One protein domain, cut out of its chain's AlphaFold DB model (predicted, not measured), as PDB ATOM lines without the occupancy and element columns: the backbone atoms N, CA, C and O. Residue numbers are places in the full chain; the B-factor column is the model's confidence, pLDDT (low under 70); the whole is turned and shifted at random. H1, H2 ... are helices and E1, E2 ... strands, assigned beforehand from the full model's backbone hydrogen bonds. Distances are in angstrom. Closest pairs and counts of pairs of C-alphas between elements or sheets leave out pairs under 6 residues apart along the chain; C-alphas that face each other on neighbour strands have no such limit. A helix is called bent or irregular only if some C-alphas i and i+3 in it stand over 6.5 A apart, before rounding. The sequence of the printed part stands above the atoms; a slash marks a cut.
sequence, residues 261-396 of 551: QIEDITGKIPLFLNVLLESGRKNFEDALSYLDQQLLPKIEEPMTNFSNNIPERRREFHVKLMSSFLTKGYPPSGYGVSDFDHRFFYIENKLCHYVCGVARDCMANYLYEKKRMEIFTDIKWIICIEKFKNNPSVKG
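Overview. This is residues 261 to 396 of the 551 residues of an uncharacterized protein of Gigaspora rosea (UniProt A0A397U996). A small two-stranded hairpin, E1 and E2, lies beside the last turns of H4, next to a group of crossed helices with H5 in its middle. The long bent helix H3 runs along one long side of this group, H7 lies on the side away from H3b, and H1, H2 and H3a gather at one end. The printed part has 136 residues, with named elements in the order H1, H2, H3, H4, E1, E2, H5, H6, H7, H8, and its class is mostly helix. The sheet, order E1 - E2, is antiparallel. The whole is compact, with a radius of gyration of the C-alphas of 15.5 A, yet elongated, spanning 49 by 32 by 31 A.

Along the chain. E1 is residues 345 to 348, beginning at C-alpha 345 (-34.302, 20.750, 45.116), and E2 is 351 to 354. H4, residues 312 to 326, is 21.4 A long and irregular: C-alphas 313 and 316 are 7.5 A apart. H5, residues 357 to 369, is 18.1 A long. H3, residues 284 to 308, was assigned as one helix by its hydrogen bonds but is bent, with C-alphas 294 and 297 6.7 A apart. Its arms are H3a, 284 to 294, 15.3 A, and H3b, 297 to 308, 16.1 A; H3b is irregular, with C-alphas 298 and 301 6.52 A apart. H1 is 261 to 266, from C-alpha 261 (-42.585, 30.545, 30.229), and H2 is 270 to 277. H6 is 373 to 377, H7 is 379 to 388, 15.2 A, and H8 is 392 to 396, ending at C-alpha 396 (-51.792, 31.661, 37.678).

Arrangement. In the hairpin E1 and E2, N 346 and O 353 are 2.9 A apart and N 351 and O 348 2.8 A, within hydrogen-bond range. The closest C-alphas of H4 and E2 are Phe 325 and Cys 352, 4.7 A. H5 is the hub. It touches H4 at a steep tilt of 43 degrees, opposite ways, closest C-alphas Leu 326 and Arg 360, 6.0 A. Residues 299 to 304 of H3b touch H5, closest C-alphas Glu 300 and Cys 362, 5.7 A. Residues 357 to 358 of H5 touch H1, about perpendicular at 81 degrees, closest C-alphas Ile 265 and Gly 357, 4.4 A. H2 touches H3a, closest C-alphas Val 275 and Leu 291, 6.4 A. H6 is close to but not clearly touching H4, closest C-alphas Ser 323 and Ile 375, 6.5 A. H7 and H8 touch only at the corner, closest C-alphas Ile 385 and Lys 395, 5.7 A. Every O i to N i+4 pair is within hydrogen-bond range in H1, H3a, H5 and H8, but 1 of 4 in H2, 6 of 8 in H3b, 9 of 11 in H4, 0 of 1 in H6 and 3 of 6 in H7; O i to N i+3 pairs within range are 4 of 5 in H2 and 2 of 2 in H6.

Size, cuts and confidence. The two C-alphas farthest apart, Lys 282 and Arg 313, are 50.1 A from each other. The printed part has no cut. The link from H4 to E1, residues 327 to 344, is long. Mean pLDDT of the printed part is 88.5; residues 279 to 280 and 388 to 391 are under 70.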
ATOM      1  N   GLN A 261     -41.966  31.843  29.966       87.44
ATOM      2  CA  GLN A 261     -42.585  30.545  30.229       87.44
ATOM      3  C   GLN A 261     -41.598  29.389  30.014       87.44
ATOM      4  O   GLN A 261     -41.456  28.532  30.887       87.44
ATOM      5  N   ILE A 262     -40.866  29.380  28.895       91.44
ATOM      6  CA  ILE A 262     -39.823  28.376  28.630       91.44
ATOM      7  C   ILE A 262     -38.717  28.433  29.688       91.44
ATOM      8  O   ILE A 262     -38.237  27.398  30.159       91.44
ATOM      9  N   GLU A 263     -38.309  29.636  30.084       93.56
ATOM     10  CA  GLU A 263     -37.296  29.843  31.114       93.56
ATOM     11  C   GLU A 263     -37.728  29.299  32.478       93.56
ATOM     12  O   GLU A 263     -36.908  28.675  33.157       93.56
ATOM     13  N   ASP A 264     -38.997  29.463  32.870       90.81
ATOM     14  CA  ASP A 264     -39.532  28.859  34.095       90.81
ATOM     15  C   ASP A 264     -39.563  27.334  33.996       90.81
ATOM     16  O   ASP A 264     -38.959  26.663  34.833       90.81
ATOM     17  N   ILE A 265     -40.176  26.781  32.943       90.94
ATOM     18  CA  ILE A 265     -40.326  25.330  32.738       90.94
ATOM     19  C   ILE A 265     -38.969  24.626  32.773       90.94
ATOM     20  O   ILE A 265     -38.793  23.620  33.465       90.94
ATOM     21  N   THR A 266     -37.980  25.178  32.072       94.38
ATOM     22  CA  THR A 266     -36.634  24.600  31.992       94.38
ATOM     23  C   THR A 266     -35.743  24.976  33.171       94.38
ATOM     24  O   THR A 266     -34.689  24.368  33.350       94.38
ATOM     25  N   GLY A 267     -36.106  25.991  33.961       94.50
ATOM     26  CA  GLY A 267     -35.217  26.579  34.966       94.50
ATOM     27  C   GLY A 267     -33.923  27.132  34.367       94.50
ATOM     28  O   GLY A 267     -32.898  27.166  35.050       94.50
ATOM     29  N   LYS A 268     -33.946  27.488  33.072       96.06
ATOM     30  CA  LYS A 268     -32.776  27.899  32.279       96.06
ATOM     31  C   LYS A 268     -31.689  26.818  32.191       96.06
ATOM     32  O   LYS A 268     -30.526  27.114  31.923       96.06
ATOM     33  N   ILE A 269     -32.017  25.553  32.467       96.19
ATOM     34  CA  ILE A 269     -31.038  24.462  32.520       96.19
ATOM     35  C   ILE A 269     -30.639  24.077  31.088       96.19
ATOM     36  O   ILE A 269     -31.511  23.658  30.326       96.19
ATOM     37  N   PRO A 270     -29.341  24.113  30.721       95.19
ATOM     38  CA  PRO A 270     -28.897  23.851  29.346       95.19
ATOM     39  C   PRO A 270     -29.391  22.518  28.773       95.19
ATOM     40  O   PRO A 270     -29.835  22.453  27.632       95.19
ATOM     41  N   LEU A 271     -29.369  21.450  29.578       93.38
ATOM     42  CA  LEU A 271     -29.885  20.140  29.166       93.38
ATOM     43  C   LEU A 271     -31.377  20.168  28.810       93.38
ATOM     44  O   LEU A 271     -31.784  19.481  27.881       93.38
ATOM     45  N   PHE A 272     -32.185  20.923  29.554       94.56
ATOM     46  CA  PHE A 272     -33.628  21.010  29.321       94.56
ATOM     47  C   PHE A 272     -33.940  21.946  28.155       94.56
ATOM     48  O   PHE A 272     -34.793  21.629  27.337       94.56
ATOM     49  N   LEU A 273     -33.189  23.040  28.016       94.12
ATOM     50  CA  LEU A 273     -33.276  23.939  26.865       94.12
ATOM     51  C   LEU A 273     -32.935  23.232  25.547       94.12
ATOM     52  O   LEU A 273     -33.591  23.466  24.536       94.12
ATOM     53  N   ASN A 274     -31.955  22.321  25.553       91.62
ATOM     54  CA  ASN A 274     -31.567  21.571  24.358       91.62
ATOM     55  C   ASN A 274     -32.695  20.701  23.784       91.62
ATOM     56  O   ASN A 274     -32.684  20.451  22.583       91.62
ATOM     57  N   VAL A 275     -33.688  20.305  24.589       91.06
ATOM     58  CA  VAL A 275     -34.873  19.574  24.105       91.06
ATOM     59  C   VAL A 275     -35.609  20.369  23.020       91.06
ATOM     60  O   VAL A 275     -36.097  19.797  22.047       91.06
ATOM     61  N   LEU A 276     -35.631  21.701  23.130       89.44
ATOM     62  CA  LEU A 276     -36.248  22.574  22.128       89.44
ATOM     63  C   LEU A 276     -35.501  22.567  20.790       89.44
ATOM     64  O   LEU A 276     -36.081  22.900  19.761       89.44
ATOM     65  N   LEU A 277     -34.226  22.175  20.791       88.38
ATOM     66  CA  LEU A 277     -33.387  22.118  19.596       88.38
ATOM     67  C   LEU A 277     -33.507  20.778  18.853       88.38
ATOM     68  O   LEU A 277     -33.075  20.681  17.707       88.38
ATOM     69  N   GLU A 278     -34.103  19.747  19.463       81.12
ATOM     70  CA  GLU A 278     -34.195  18.390  18.892       81.12
ATOM     71  C   GLU A 278     -35.186  18.286  17.717       81.12
ATOM     72  O   GLU A 278     -35.258  17.261  17.040       81.12
ATOM     73  N   SER A 279     -35.965  19.337  17.436       63.84
ATOM     74  CA  SER A 279     -36.996  19.307  16.392       63.84
ATOM     75  C   SER A 279     -37.320  20.700  15.847       63.84
ATOM     76  O   SER A 279     -37.509  21.642  16.607       63.84
ATOM     77  N   GLY A 280     -37.425  20.830  14.519       65.88
ATOM     78  CA  GLY A 280     -37.833  22.067  13.838       65.88
ATOM     79  C   GLY A 280     -39.330  22.343  14.001       65.88
ATOM     80  O   GLY A 280     -40.102  22.175  13.054       65.88
ATOM     81  N   ARG A 281     -39.749  22.677  15.225       76.81
ATOM     82  CA  ARG A 281     -41.147  22.957  15.583       76.81
ATOM     83  C   ARG A 281     -41.621  24.229  14.883       76.81
ATOM     84  O   ARG A 281     -40.875  25.196  14.765       76.81
ATOM     85  N   LYS A 282     -42.860  24.211  14.386       75.81
ATOM     86  CA  LYS A 282     -43.396  25.278  13.525       75.81
ATOM     87  C   LYS A 282     -43.976  26.456  14.308       75.81
ATOM     88  O   LYS A 282     -44.007  27.560  13.774       75.81
ATOM     89  N   ASN A 283     -44.443  26.224  15.532       87.25
ATOM     90  CA  ASN A 283     -45.038  27.230  16.410       87.25
ATOM     91  C   ASN A 283     -44.647  26.972  17.879       87.25
ATOM     92  O   ASN A 283     -43.955  25.997  18.193       87.25
ATOM     93  N   PHE A 284     -45.056  27.889  18.754       86.38
ATOM     94  CA  PHE A 284     -44.761  27.848  20.182       86.38
ATOM     95  C   PHE A 284     -45.491  26.702  20.891       86.38
ATOM     96  O   PHE A 284     -44.876  25.995  21.682       86.38
ATOM     97  N   GLU A 285     -46.762  26.473  20.570       86.38
ATOM     98  CA  GLU A 285     -47.620  25.480  21.222       86.38
ATOM     99  C   GLU A 285     -47.083  24.055  21.026       86.38
ATOM    100  O   GLU A 285     -46.990  23.279  21.979       86.38
ATOM    101  N   ASP A 286     -46.638  23.726  19.809       85.75
ATOM    102  CA  ASP A 286     -46.011  22.442  19.492       85.75
ATOM    103  C   ASP A 286     -44.680  22.268  20.239       85.75
ATOM    104  O   ASP A 286     -44.334  21.160  20.658       85.75
ATOM    105  N   ALA A 287     -43.903  23.349  20.376       87.56
ATOM    106  CA  ALA A 287     -42.624  23.328  21.079       87.56
ATOM    107  C   ALA A 287     -42.814  23.149  22.590       87.56
ATOM    108  O   ALA A 287     -42.110  22.342  23.198       87.56
ATOM    109  N   LEU A 288     -43.791  23.850  23.166       87.88
ATOM    110  CA  LEU A 288     -44.169  23.762  24.571       87.88
ATOM    111  C   LEU A 288     -44.693  22.362  24.914       87.88
ATOM    112  O   LEU A 288     -44.158  21.710  25.804       87.88
ATOM    113  N   SER A 289     -45.651  21.850  24.135       86.06
ATOM    114  CA  SER A 289     -46.210  20.506  24.324       86.06
ATOM    115  C   SER A 289     -45.134  19.421  24.249       86.06
ATOM    116  O   SER A 289     -45.099  18.498  25.065       86.06
ATOM    117  N   TYR A 290     -44.196  19.544  23.303       88.81
ATOM    118  CA  TYR A 290     -43.072  18.617  23.214       88.81
ATOM    119  C   TYR A 290     -42.132  18.722  24.420       88.81
ATOM    120  O   TYR A 290     -41.709  17.694  24.951       88.81
ATOM    121  N   LEU A 291     -41.813  19.939  24.863       90.69
ATOM    122  CA  LEU A 291     -40.982  20.167  26.041       90.69
ATOM    123  C   LEU A 291     -41.589  19.496  27.279       90.69
ATOM    124  O   LEU A 291     -40.896  18.735  27.957       90.69
ATOM    125  N   ASP A 292     -42.885  19.696  27.516       87.94
ATOM    126  CA  ASP A 292     -43.603  19.091  28.638       87.94
ATOM    127  C   ASP A 292     -43.600  17.562  28.544       87.94
ATOM    128  O   ASP A 292     -43.220  16.885  29.501       87.94
ATOM    129  N   GLN A 293     -43.898  16.999  27.368       89.12
ATOM    130  CA  GLN A 293     -43.847  15.550  27.135       89.12
ATOM    131  C   GLN A 293     -42.468  14.942  27.424       89.12
ATOM    132  O   GLN A 293     -42.374  13.795  27.863       89.12
ATOM    133  N   GLN A 294     -41.386  15.680  27.165       92.00
ATOM    134  CA  GLN A 294     -40.025  15.196  27.387       92.00
ATOM    135  C   GLN A 294     -39.536  15.385  28.824       92.00
ATOM    136  O   GLN A 294     -38.747  14.562  29.303       92.00
ATOM    137  N   LEU A 295     -39.933  16.469  29.493       92.25
ATOM    138  CA  LEU A 295     -39.443  16.811  30.829       92.25
ATOM    139  C   LEU A 295     -40.293  16.207  31.943       92.25
ATOM    140  O   LEU A 295     -39.721  15.710  32.916       92.25
ATOM    141  N   LEU A 296     -41.621  16.213  31.799       91.31
ATOM    142  CA  LEU A 296     -42.545  15.818  32.860       91.31
ATOM    143  C   LEU A 296     -42.253  14.396  33.379       91.31
ATOM    144  O   LEU A 296     -41.958  14.274  34.571       91.31
ATOM    145  N   PRO A 297     -42.150  13.343  32.537       91.00
ATOM    146  CA  PRO A 297     -41.875  11.991  33.032       91.00
ATOM    147  C   PRO A 297     -40.492  11.857  33.685       91.00
ATOM    148  O   PRO A 297     -40.314  11.111  34.646       91.00
ATOM    149  N   LYS A 298     -39.492  12.609  33.197       91.00
ATOM    150  CA  LYS A 298     -38.111  12.569  33.716       91.00
ATOM    151  C   LYS A 298     -37.982  13.205  35.103       91.00
ATOM    152  O   LYS A 298     -36.987  12.955  35.788       91.00
ATOM    153  N   ILE A 299     -38.945  14.035  35.500       92.81
ATOM    154  CA  ILE A 299     -38.945  14.766  36.773       92.81
ATOM    155  C   ILE A 299     -39.968  14.170  37.738       92.81
ATOM    156  O   ILE A 299     -39.621  13.864  38.879       92.81
ATOM    157  N   GLU A 300     -41.205  13.975  37.288       92.25
ATOM    158  CA  GLU A 300     -42.324  13.542  38.120       92.25
ATOM    159  C   GLU A 300     -42.081  12.168  38.746       92.25
ATOM    160  O   GLU A 300     -42.111  12.039  39.972       92.25
ATOM    161  N   GLU A 301     -41.787  11.144  37.941       91.62
ATOM    162  CA  GLU A 301     -41.632   9.775  38.442       91.62
ATOM    163  C   GLU A 301     -40.497   9.676  39.478       91.62
ATOM    164  O   GLU A 301     -40.734   9.188  40.586       91.62
ATOM    165  N   PRO A 302     -39.266  10.161  39.218       91.62
ATOM    166  CA  PRO A 302     -38.199  10.010  40.196       91.62
ATOM    167  C   PRO A 302     -38.437  10.808  41.483       91.62
ATOM    168  O   PRO A 302     -38.040  10.354  42.558       91.62
ATOM    169  N   MET A 303     -39.078  11.973  41.385       93.50
ATOM    170  CA  MET A 303     -39.364  12.849  42.520       93.50
ATOM    171  C   MET A 303     -40.510  12.312  43.390       93.50
ATOM    172  O   MET A 303     -40.419  12.316  44.623       93.50
ATOM    173  N   THR A 304     -41.581  11.812  42.773       92.12
ATOM    174  CA  THR A 304     -42.697  11.175  43.486       92.12
ATOM    175  C   THR A 304     -42.251   9.864  44.131       92.12
ATOM    176  O   THR A 304     -42.551   9.635  45.303       92.12
ATOM    177  N   ASN A 305     -41.441   9.054  43.439       92.88
ATOM    178  CA  ASN A 305     -40.815   7.858  44.006       92.88
ATOM    179  C   ASN A 305     -39.944   8.186  45.222       92.88
ATOM    180  O   ASN A 305     -40.044   7.510  46.246       92.88
ATOM    181  N   PHE A 306     -39.125   9.239  45.154       92.88
ATOM    182  CA  PHE A 306     -38.353   9.693  46.310       92.88
ATOM    183  C   PHE A 306     -39.268  10.040  47.493       92.88
ATOM    184  O   PHE A 306     -39.073   9.542  48.601       92.88
ATOM    185  N   SER A 307     -40.300  10.845  47.242       94.50
ATOM    186  CA  SER A 307     -41.217  11.344  48.275       94.50
ATOM    187  C   SER A 307     -42.045  10.219  48.910       94.50
ATOM    188  O   SER A 307     -42.221  10.178  50.127       94.50
ATOM    189  N   ASN A 308     -42.481   9.239  48.114       94.06
ATOM    190  CA  ASN A 308     -43.195   8.052  48.592       94.06
ATOM    191  C   ASN A 308     -42.318   7.139  49.466       94.06
ATOM    192  O   ASN A 308     -42.837   6.481  50.369       94.06
ATOM    193  N   ASN A 309     -41.002   7.130  49.235       93.69
ATOM    194  CA  ASN A 309     -40.037   6.348  50.008       93.69
ATOM    195  C   ASN A 309     -39.587   7.038  51.309       93.69
ATOM    196  O   ASN A 309     -38.822   6.452  52.081       93.69
ATOM    197  N   ILE A 310     -40.062   8.256  51.597       93.06
ATOM    198  CA  ILE A 310     -39.787   8.918  52.874       93.06
ATOM    199  C   ILE A 310     -40.412   8.108  54.026       93.06
ATOM    200  O   ILE A 310     -41.619   7.834  54.009       93.06
ATOM    201  N   PRO A 311     -39.628   7.757  55.071       93.06
ATOM    202  CA  PRO A 311     -40.138   7.007  56.215       93.06
ATOM    203  C   PRO A 311     -41.319   7.709  56.887       93.06
ATOM    204  O   PRO A 311     -41.281   8.926  57.062       93.06
ATOM    205  N   GLU A 312     -42.307   6.945  57.368       92.81
ATOM    206  CA  GLU A 312     -43.527   7.470  58.013       92.81
ATOM    207  C   GLU A 312     -43.226   8.570  59.047       92.81
ATOM    208  O   GLU A 312     -43.749   9.677  58.977       92.81
ATOM    209  N   ARG A 313     -42.261   8.307  59.939       94.00
ATOM    210  CA  ARG A 313     -41.814   9.236  60.993       94.00
ATOM    211  C   ARG A 313     -41.266  10.580  60.484       94.00
ATOM    212  O   ARG A 313     -41.120  11.510  61.270       94.00
ATOM    213  N   ARG A 314     -40.888  10.673  59.204       94.25
ATOM    214  CA  ARG A 314     -40.363  11.882  58.547       94.25
ATOM    215  C   ARG A 314     -41.366  12.515  57.583       94.25
ATOM    216  O   ARG A 314     -41.073  13.604  57.107       94.25
ATOM    217  N   ARG A 315     -42.538  11.923  57.323       92.88
ATOM    218  CA  ARG A 315     -43.481  12.443  56.314       92.88
ATOM    219  C   ARG A 315     -43.949  13.864  56.599       92.88
ATOM    220  O   ARG A 315     -43.821  14.720  55.734       92.88
ATOM    221  N   GLU A 316     -44.385  14.154  57.823       94.12
ATOM    222  CA  GLU A 316     -44.782  15.519  58.205       94.12
ATOM    223  C   GLU A 316     -43.638  16.527  58.075       94.12
ATOM    224  O   GLU A 316     -43.836  17.679  57.689       94.12
ATOM    225  N   PHE A 317     -42.416  16.094  58.388       95.12
ATOM    226  CA  PHE A 317     -41.232  16.926  58.227       95.12
ATOM    227  C   PHE A 317     -40.938  17.192  56.749       95.12
ATOM    228  O   PHE A 317     -40.710  18.337  56.365       95.12
ATOM    229  N   HIS A 318     -40.992  16.147  55.922       95.50
ATOM    230  CA  HIS A 318     -40.803  16.231  54.480       95.50
ATOM    231  C   HIS A 318     -41.834  17.162  53.841       95.50
ATOM    232  O   HIS A 318     -41.448  18.042  53.083       95.50
ATOM    233  N   VAL A 319     -43.111  17.073  54.217       95.00
ATOM    234  CA  VAL A 319     -44.149  17.975  53.702       95.00
ATOM    235  C   VAL A 319     -43.860  19.441  54.049       95.00
ATOM    236  O   VAL A 319     -43.904  20.303  53.171       95.00
ATOM    237  N   LYS A 320     -43.477  19.739  55.298       94.44
ATOM    238  CA  LYS A 320     -43.069  21.101  55.703       94.44
ATOM    239  C   LYS A 320     -41.842  21.594  54.933       94.44
ATOM    240  O   LYS A 320     -41.757  22.768  54.570       94.44
ATOM    241  N   LEU A 321     -40.887  20.702  54.685       95.94
ATOM    242  CA  LEU A 321     -39.688  21.007  53.916       95.94
ATOM    243  C   LEU A 321     -40.023  21.270  52.436       95.94
ATOM    244  O   LEU A 321     -39.571  22.273  51.895       95.94
ATOM    245  N   MET A 322     -40.863  20.446  51.804       96.00
ATOM    246  CA  MET A 322     -41.311  20.636  50.416       96.00
ATOM    247  C   MET A 322     -42.119  21.924  50.255       96.00
ATOM    248  O   MET A 322     -41.866  22.689  49.332       96.00
ATOM    249  N   SER A 323     -42.999  22.246  51.207       94.12
ATOM    250  CA  SER A 323     -43.673  23.551  51.262       94.12
ATOM    251  C   SER A 323     -42.672  24.718  51.289       94.12
ATOM    252  O   SER A 323     -42.852  25.718  50.590       94.12
ATOM    253  N   SER A 324     -41.571  24.575  52.032       94.62
ATOM    254  CA  SER A 324     -40.507  25.588  52.073       94.62
ATOM    255  C   SER A 324     -39.778  25.706  50.728       94.62
ATOM    256  O   SER A 324     -39.464  26.818  50.313       94.62
ATOM    257  N   PHE A 325     -39.573  24.601  50.003       94.88
ATOM    258  CA  PHE A 325     -39.054  24.624  48.629       94.88
ATOM    259  C   PHE A 325     -39.985  25.339  47.655       94.88
ATOM    260  O   PHE A 325     -39.534  26.242  46.951       94.88
ATOM    261  N   LEU A 326     -41.276  25.004  47.651       92.12
ATOM    262  CA  LEU A 326     -42.255  25.621  46.751       92.12
ATOM    263  C   LEU A 326     -42.385  27.132  46.986       92.12
ATOM    264  O   LEU A 326     -42.527  27.904  46.043       92.12
ATOM    265  N   THR A 327     -42.266  27.564  48.240       89.25
ATOM    266  CA  THR A 327     -42.361  28.978  48.631       89.25
ATOM    267  C   THR A 327     -41.017  29.713  48.636       89.25
ATOM    268  O   THR A 327     -40.963  30.879  49.025       89.25
ATOM    269  N   LYS A 328     -39.916  29.071  48.222       89.56
ATOM    270  CA  LYS A 328     -38.553  29.625  48.324       89.56
ATOM    271  C   LYS A 328     -38.235  30.199  49.719       89.56
ATOM    272  O   LYS A 328     -37.669  31.285  49.860       89.56
ATOM    273  N   GLY A 329     -38.706  29.510  50.756       90.25
ATOM    274  CA  GLY A 329     -38.588  29.897  52.159       90.25
ATOM    275  C   GLY A 329     -37.336  29.337  52.836       90.25
ATOM    276  O   GLY A 329     -36.442  28.795  52.192       90.25
ATOM    277  N   TYR A 330     -37.284  29.451  54.163       93.06
ATOM    278  CA  TYR A 330     -36.234  28.834  54.978       93.06
ATOM    279  C   TYR A 330     -36.581  27.373  55.296       93.06
ATOM    280  O   TYR A 330     -37.735  27.101  55.645       93.06
ATOM    281  N   PRO A 331     -35.611  26.440  55.255       94.12
ATOM    282  CA  PRO A 331     -35.860  25.055  55.619       94.12
ATOM    283  C   PRO A 331     -36.159  24.936  57.124       94.12
ATOM    284  O   PRO A 331     -35.538  25.633  57.935       94.12
ATOM    285  N   PRO A 332     -37.061  24.028  57.540       93.31
ATOM    286  CA  PRO A 332     -37.243  23.703  58.951       93.31
ATOM    287  C   PRO A 332     -35.949  23.146  59.563       93.31
ATOM    288  O   PRO A 332     -35.221  22.385  58.928       93.31
ATOM    289  N   SER A 333     -35.669  23.482  60.824       92.00
ATOM    290  CA  SER A 333     -34.496  22.976  61.550       92.00
ATOM    291  C   SER A 333     -34.477  21.444  61.632       92.00
ATOM    292  O   SER A 333     -35.518  20.829  61.855       92.00
ATOM    293  N   GLY A 334     -33.292  20.830  61.545       89.06
ATOM    294  CA  GLY A 334     -33.138  19.372  61.661       89.06
ATOM    295  C   GLY A 334     -33.368  18.600  60.356       89.06
ATOM    296  O   GLY A 334     -33.618  17.389  60.391       89.06
ATOM    297  N   TYR A 335     -33.297  19.286  59.210       90.19
ATOM    298  CA  TYR A 335     -33.224  18.625  57.911       90.19
ATOM    299  C   TYR A 335     -31.853  17.963  57.731       90.19
ATOM    300  O   TYR A 335     -30.824  18.454  58.194       90.19
ATOM    301  N   GLY A 336     -31.857  16.830  57.054       85.69
ATOM    302  CA  GLY A 336     -30.703  16.074  56.619       85.69
ATOM    303  C   GLY A 336     -30.694  15.934  55.102       85.69
ATOM    304  O   GLY A 336     -31.613  16.342  54.391       85.69
ATOM    305  N   VAL A 337     -29.621  15.336  54.596       82.94
ATOM    306  CA  VAL A 337     -29.413  15.164  53.153       82.94
ATOM    307  C   VAL A 337     -30.398  14.181  52.516       82.94
ATOM    308  O   VAL A 337     -30.596  14.237  51.313       82.94
ATOM    309  N   SER A 338     -31.054  13.326  53.300       86.44
ATOM    310  CA  SER A 338     -31.983  12.306  52.794       86.44
ATOM    311  C   SER A 338     -33.459  12.719  52.864       86.44
ATOM    312  O   SER A 338     -34.323  11.892  52.600       86.44
ATOM    313  N   ASP A 339     -33.776  13.965  53.240       90.19
ATOM    314  CA  ASP A 339     -35.174  14.415  53.371       90.19
ATOM    315  C   ASP A 339     -35.753  15.037  52.099       90.19
ATOM    316  O   ASP A 339     -36.944  15.348  52.056       90.19
ATOM    317  N   PHE A 340     -34.930  15.258  51.074       91.81
ATOM    318  CA  PHE A 340     -35.355  15.834  49.805       91.81
ATOM    319  C   PHE A 340     -34.501  15.332  48.645       91.81
ATOM    320  O   PHE A 340     -33.351  14.930  48.825       91.81
ATOM    321  N   ASP A 341     -35.079  15.368  47.447       91.25
ATOM    322  CA  ASP A 341     -34.396  14.942  46.235       91.25
ATOM    323  C   ASP A 341     -33.496  16.060  45.702       91.25
ATOM    324  O   ASP A 341     -33.960  17.054  45.138       91.25
ATOM    325  N   HIS A 342     -32.186  15.884  45.854       88.88
ATOM    326  CA  HIS A 342     -31.192  16.881  45.459       88.88
ATOM    327  C   HIS A 342     -31.117  17.123  43.951       88.88
ATOM    328  O   HIS A 342     -30.528  18.112  43.517       88.88
ATOM    329  N   ARG A 343     -31.696  16.237  43.130       87.88
ATOM    330  CA  ARG A 343     -31.782  16.451  41.677       87.88
ATOM    331  C   ARG A 343     -32.684  17.625  41.332       87.88
ATOM    332  O   ARG A 343     -32.426  18.290  40.332       87.88
ATOM    333  N   PHE A 344     -33.710  17.846  42.147       92.88
ATOM    334  CA  PHE A 344     -34.798  18.776  41.860       92.88
ATOM    335  C   PHE A 344     -34.877  19.932  42.856       92.88
ATOM    336  O   PHE A 344     -35.427  20.981  42.525       92.88
ATOM    337  N   PHE A 345     -34.278  19.770  44.038       94.25
ATOM    338  CA  PHE A 345     -34.302  20.750  45.116       94.25
ATOM    339  C   PHE A 345     -32.909  20.981  45.695       94.25
ATOM    340  O   PHE A 345     -32.100  20.061  45.799       94.25
ATOM    341  N   TYR A 346     -32.615  22.210  46.105       92.50
ATOM    342  CA  TYR A 346     -31.344  22.554  46.738       92.50
ATOM    343  C   TYR A 346     -31.497  23.695  47.735       92.50
ATOM    344  O   TYR A 346     -32.399  24.522  47.629       92.50
ATOM    345  N   ILE A 347     -30.609  23.728  48.726       90.94
ATOM    346  CA  ILE A 347     -30.575  24.787  49.733       90.94
ATOM    347  C   ILE A 347     -29.294  25.584  49.536       90.94
ATOM    348  O   ILE A 347     -28.201  25.024  49.613       90.94
ATOM    349  N   GLU A 348     -29.436  26.885  49.325       88.56
ATOM    350  CA  GLU A 348     -28.332  27.820  49.140       88.56
ATOM    351  C   GLU A 348     -28.579  29.052  50.009       88.56
ATOM    352  O   GLU A 348     -29.698  29.544  50.098       88.56
ATOM    353  N   ASN A 349     -27.558  29.516  50.737       87.81
ATOM    354  CA  ASN A 349     -27.680  30.660  51.653       87.81
ATOM    355  C   ASN A 349     -28.866  30.550  52.639       87.81
ATOM    356  O   ASN A 349     -29.479  31.547  53.014       87.81
ATOM    357  N   LYS A 350     -29.160  29.319  53.089       89.06
ATOM    358  CA  LYS A 350     -30.300  28.950  53.956       89.06
ATOM    359  C   LYS A 350     -31.684  29.150  53.328       89.06
ATOM    360  O   LYS A 350     -32.672  29.057  54.048       89.06
ATOM    361  N   LEU A 351     -31.776  29.383  52.027       92.25
ATOM    362  CA  LEU A 351     -33.036  29.425  51.300       92.25
ATOM    363  C   LEU A 351     -33.235  28.124  50.536       92.25
ATOM    364  O   LEU A 351     -32.286  27.505  50.061       92.25
ATOM    365  N   CYS A 352     -34.481  27.686  50.471       94.25
ATOM    366  CA  CYS A 352     -34.898  26.533  49.703       94.25
ATOM    367  C   CYS A 352     -35.146  26.938  48.246       94.25
ATOM    368  O   CYS A 352     -35.783  27.952  47.976       94.25
ATOM    369  N   HIS A 353     -34.688  26.122  47.303       93.44
ATOM    370  CA  HIS A 353     -34.866  26.339  45.873       93.44
ATOM    371  C   HIS A 353     -35.264  25.045  45.164       93.44
ATOM    372  O   HIS A 353     -34.873  23.950  45.567       93.44
ATOM    373  N   TYR A 354     -36.005  25.187  44.073       93.69
ATOM    374  CA  TYR A 354     -36.239  24.138  43.086       93.69
ATOM    375  C   TYR A 354     -35.460  24.462  41.807       93.69
ATOM    376  O   TYR A 354     -35.159  25.626  41.533       93.69
ATOM    377  N   VAL A 355     -35.094  23.436  41.041       93.06
ATOM    378  CA  VAL A 355     -34.239  23.598  39.853       93.06
ATOM    379  C   VAL A 355     -34.984  24.170  38.647       93.06
ATOM    380  O   VAL A 355     -34.367  24.880  37.864       93.06
ATOM    381  N   CYS A 356     -36.284  23.889  38.507       93.12
ATOM    382  CA  CYS A 356     -37.132  24.382  37.420       93.12
ATOM    383  C   CYS A 356     -38.627  24.373  37.795       93.12
ATOM    384  O   CYS A 356     -39.016  23.767  38.797       93.12
ATOM    385  N   GLY A 357     -39.454  25.037  36.986       90.94
ATOM    386  CA  GLY A 357     -40.907  25.135  37.140       90.94
ATOM    387  C   GLY A 357     -41.601  23.776  37.110       90.94
ATOM    388  O   GLY A 357     -42.416  23.503  37.981       90.94
ATOM    389  N   VAL A 358     -41.175  22.857  36.236       91.69
ATOM    390  CA  VAL A 358     -41.733  21.490  36.206       91.69
ATOM    391  C   VAL A 358     -41.540  20.781  37.552       91.69
ATOM    392  O   VAL A 358     -42.470  20.180  38.077       91.69
ATOM    393  N   ALA A 359     -40.362  20.899  38.175       93.75
ATOM    394  CA  ALA A 359     -40.121  20.310  39.496       93.75
ATOM    395  C   ALA A 359     -41.006  20.926  40.594       93.75
ATOM    396  O   ALA A 359     -41.474  20.211  41.484       93.75
ATOM    397  N   ARG A 360     -41.246  22.243  40.533       93.12
ATOM    398  CA  ARG A 360     -42.186  22.935  41.426       93.12
ATOM    399  C   ARG A 360     -43.594  22.371  41.249       93.12
ATOM    400  O   ARG A 360     -44.210  21.970  42.235       93.12
ATOM    401  N   ASP A 361     -44.083  22.334  40.020       90.00
ATOM    402  CA  ASP A 361     -45.469  21.988  39.722       90.00
ATOM    403  C   ASP A 361     -45.750  20.516  40.021       90.00
ATOM    404  O   ASP A 361     -46.741  20.207  40.682       90.00
ATOM    405  N   CYS A 362     -44.829  19.608  39.675       92.12
ATOM    406  CA  CYS A 362     -44.938  18.202  40.060       92.12
ATOM    407  C   CYS A 362     -45.024  18.045  41.582       92.12
ATOM    408  O   CYS A 362     -45.808  17.238  42.074       92.12
ATOM    409  N   MET A 363     -44.207  18.771  42.355       94.88
ATOM    410  CA  MET A 363     -44.197  18.626  43.817       94.88
ATOM    411  C   MET A 363     -45.446  19.232  44.453       94.88
ATOM    412  O   MET A 363     -46.011  18.662  45.385       94.88
ATOM    413  N   ALA A 364     -45.906  20.370  43.940       91.38
ATOM    414  CA  ALA A 364     -47.175  20.951  44.341       91.38
ATOM    415  C   ALA A 364     -48.329  19.980  44.052       91.38
ATOM    416  O   ALA A 364     -49.087  19.677  44.968       91.38
ATOM    417  N   ASN A 365     -48.404  19.408  42.848       87.19
ATOM    418  CA  ASN A 365     -49.417  18.411  42.493       87.19
ATOM    419  C   ASN A 365     -49.313  17.146  43.352       87.19
ATOM    420  O   ASN A 365     -50.327  16.680  43.860       87.19
ATOM    421  N   TYR A 366     -48.107  16.654  43.638       91.56
ATOM    422  CA  TYR A 366     -47.908  15.542  44.568       91.56
ATOM    423  C   TYR A 366     -48.511  15.824  45.953       91.56
ATOM    424  O   TYR A 366     -49.267  15.015  46.489       91.56
ATOM    425  N   LEU A 367     -48.210  16.982  46.550       91.69
ATOM    426  CA  LEU A 367     -48.757  17.362  47.859       91.69
ATOM    427  C   LEU A 367     -50.279  17.532  47.810       91.69
ATOM    428  O   LEU A 367     -50.989  17.150  48.744       91.69
ATOM    429  N   TYR A 368     -50.764  18.069  46.699       85.81
ATOM    430  CA  TYR A 368     -52.171  18.265  46.415       85.81
ATOM    431  C   TYR A 368     -52.928  16.928  46.347       85.81
ATOM    432  O   TYR A 368     -53.922  16.750  47.050       85.81
ATOM    433  N   GLU A 369     -52.395  15.936  45.629       84.44
ATOM    434  CA  GLU A 369     -52.920  14.564  45.565       84.44
ATOM    435  C   GLU A 369     -52.888  13.841  46.914       84.44
ATOM    436  O   GLU A 369     -53.780  13.053  47.239       84.44
ATOM    437  N   LYS A 370     -51.895  14.140  47.758       87.88
ATOM    438  CA  LYS A 370     -51.840  13.658  49.149       87.88
ATOM    439  C   LYS A 370     -52.800  14.400  50.089       87.88
ATOM    440  O   LYS A 370     -52.698  14.230  51.305       87.88
ATOM    441  N   LYS A 371     -53.730  15.199  49.549       86.69
ATOM    442  CA  LYS A 371     -54.732  15.989  50.281       86.69
ATOM    443  C   LYS A 371     -54.111  16.957  51.301       86.69
ATOM    444  O   LYS A 371     -54.742  17.282  52.304       86.69
ATOM    445  N   ARG A 372     -52.889  17.449  51.054       90.25
ATOM    446  CA  ARG A 372     -52.179  18.412  51.923       90.25
ATOM    447  C   ARG A 372     -52.579  19.859  51.623       90.25
ATOM    448  O   ARG A 372     -51.738  20.718  51.357       90.25
ATOM    449  N   MET A 373     -53.887  20.113  51.627       86.38
ATOM    450  CA  MET A 373     -54.474  21.387  51.197       86.38
ATOM    451  C   MET A 373     -54.071  22.572  52.080       86.38
ATOM    452  O   MET A 373     -54.059  23.716  51.628       86.38
ATOM    453  N   GLU A 374     -53.692  22.312  53.333       88.06
ATOM    454  CA  GLU A 374     -53.292  23.342  54.287       88.06
ATOM    455  C   GLU A 374     -52.112  24.189  53.793       88.06
ATOM    456  O   GLU A 374     -52.044  25.376  54.102       88.06
ATOM    457  N   ILE A 375     -51.233  23.606  52.971       90.25
ATOM    458  CA  ILE A 375     -50.025  24.252  52.445       90.25
ATOM    459  C   ILE A 375     -50.367  25.412  51.511       90.25
ATOM    460  O   ILE A 375     -49.713  26.451  51.556       90.25
ATOM    461  N   PHE A 376     -51.393  25.243  50.679       88.81
ATOM    462  CA  PHE A 376     -51.757  26.205  49.635       88.81
ATOM    463  C   PHE A 376     -52.587  27.377  50.180       88.81
ATOM    464  O   PHE A 376     -52.740  28.390  49.508       88.81
ATOM    465  N   THR A 377     -53.082  27.256  51.417       85.81
ATOM    466  CA  THR A 377     -53.732  28.351  52.163       85.81
ATOM    467  C   THR A 377     -52.802  29.026  53.175       85.81
ATOM    468  O   THR A 377     -53.223  29.939  53.883       85.81
ATOM    469  N   ASP A 378     -51.548  28.577  53.289       86.56
ATOM    470  CA  ASP A 378     -50.572  29.190  54.190       86.56
ATOM    471  C   ASP A 378     -50.196  30.590  53.687       86.56
ATOM    472  O   ASP A 378     -49.978  30.808  52.493       86.56
ATOM    473  N   ILE A 379     -50.055  31.547  54.605       83.44
ATOM    474  CA  ILE A 379     -49.691  32.929  54.272       83.44
ATOM    475  C   ILE A 379     -48.382  33.015  53.471       83.44
ATOM    476  O   ILE A 379     -48.226  33.895  52.629       83.44
ATOM    477  N   LYS A 380     -47.444  32.082  53.677       85.81
ATOM    478  CA  LYS A 380     -46.197  31.996  52.908       85.81
ATOM    479  C   LYS A 380     -46.451  31.669  51.442       85.81
ATOM    480  O   LYS A 380     -45.739  32.194  50.594       85.81
ATOM    481  N   TRP A 381     -47.442  30.827  51.143       86.50
ATOM    482  CA  TRP A 381     -47.849  30.535  49.768       86.50
ATOM    483  C   TRP A 381     -48.365  31.802  49.091       86.50
ATOM    484  O   TRP A 381     -47.870  32.184  48.033       86.50
ATOM    485  N   ILE A 382     -49.273  32.509  49.768       81.06
ATOM    486  CA  ILE A 382     -49.901  33.736  49.263       81.06
ATOM    487  C   ILE A 382     -48.870  34.851  49.048       81.06
ATOM    488  O   ILE A 382     -48.815  35.438  47.969       81.06
ATOM    489  N   ILE A 383     -47.978  35.094  50.016       81.94
ATOM    490  CA  ILE A 383     -46.898  36.091  49.886       81.94
ATOM    491  C   ILE A 383     -45.983  35.767  48.696       81.94
ATOM    492  O   ILE A 383     -45.443  36.668  48.052       81.94
ATOM    493  N   CYS A 384     -45.789  34.488  48.370       79.56
ATOM    494  CA  CYS A 384     -44.947  34.110  47.243       79.56
ATOM    495  C   CYS A 384     -45.570  34.423  45.883       79.56
ATOM    496  O   CYS A 384     -44.811  34.692  44.955       79.56
ATOM    497  N   ILE A 385     -46.899  34.522  45.771       77.38
ATOM    498  CA  ILE A 385     -47.580  34.965  44.540       77.38
ATOM    499  C   ILE A 385     -47.081  36.355  44.120       77.38
ATOM    500  O   ILE A 385     -46.816  36.598  42.941       77.38
ATOM    501  N   GLU A 386     -46.860  37.259  45.079       70.75
ATOM    502  CA  GLU A 386     -46.339  38.601  44.798       70.75
ATOM    503  C   GLU A 386     -44.902  38.603  44.266       70.75
ATOM    504  O   GLU A 386     -44.496  39.554  43.594       70.75
ATOM    505  N   LYS A 387     -44.121  37.558  44.550       71.25
ATOM    506  CA  LYS A 387     -42.736  37.440  44.077       71.25
ATOM    507  C   LYS A 387     -42.655  37.022  42.609       71.25
ATOM    508  O   LYS A 387     -41.621  37.238  41.985       71.25
ATOM    509  N   PHE A 388     -43.738  36.485  42.041       68.19
ATOM    510  CA  PHE A 388     -43.820  36.046  40.644       68.19
ATOM    511  C   PHE A 388     -44.547  37.051  39.736       68.19
ATOM    512  O   PHE A 388     -45.075  36.675  38.695       68.19
ATOM    513  N   LYS A 389     -44.564  38.347  40.091       60.66
ATOM    514  CA  LYS A 389     -45.246  39.413  39.318       60.66
ATOM    515  C   LYS A 389     -44.899  39.434  37.825       60.66
ATOM    516  O   LYS A 389     -45.767  39.768  37.027       60.66
ATOM    517  N   ASN A 390     -43.674  39.050  37.471       64.12
ATOM    518  CA  ASN A 390     -43.182  39.069  36.092       64.12
ATOM    519  C   ASN A 390     -43.372  37.735  35.356       64.12
ATOM    520  O   ASN A 390     -42.972  37.632  34.209       64.12
ATOM    521  N   ASN A 391     -43.979  36.720  35.984       69.94
ATOM    522  CA  ASN A 391     -44.295  35.453  35.330       69.94
ATOM    523  C   ASN A 391     -45.783  35.106  35.546       69.94
ATOM    524  O   ASN A 391     -46.135  34.467  36.544       69.94
ATOM    525  N   PRO A 392     -46.674  35.559  34.639       71.62
ATOM    526  CA  PRO A 392     -48.115  35.352  34.756       71.62
ATOM    527  C   PRO A 392     -48.521  33.882  34.861       71.62
ATOM    528  O   PRO A 392     -49.442  33.578  35.614       71.62
ATOM    529  N   SER A 393     -47.817  32.980  34.172       71.50
ATOM    530  CA  SER A 393     -48.107  31.542  34.185       71.50
ATOM    531  C   SER A 393     -47.873  30.952  35.575       71.50
ATOM    532  O   SER A 393     -48.753  30.307  36.141       71.50
ATOM    533  N   VAL A 394     -46.734  31.278  36.195       77.12
ATOM    534  CA  VAL A 394     -46.443  30.870  37.579       77.12
ATOM    535  C   VAL A 394     -47.439  31.495  38.548       77.12
ATOM    536  O   VAL A 394     -47.946  30.830  39.447       77.12
ATOM    537  N   LYS A 395     -47.760  32.776  38.368       77.88
ATOM    538  CA  LYS A 395     -48.748  33.457  39.209       77.88
ATOM    539  C   LYS A 395     -50.122  32.778  39.132       77.88
ATOM    540  O   LYS A 395     -50.750  32.599  40.174       77.88
ATOM    541  N   GLY A 396     -50.560  32.406  37.927       78.75
ATOM    542  CA  GLY A 396     -51.792  31.661  37.678       78.75
ATOM    543  C   GLY A 396     -51.802  30.337  38.433       78.75
ATOM    544  O   GLY A 396     -52.696  30.123  39.244       78.75
TER     545      GLY A 396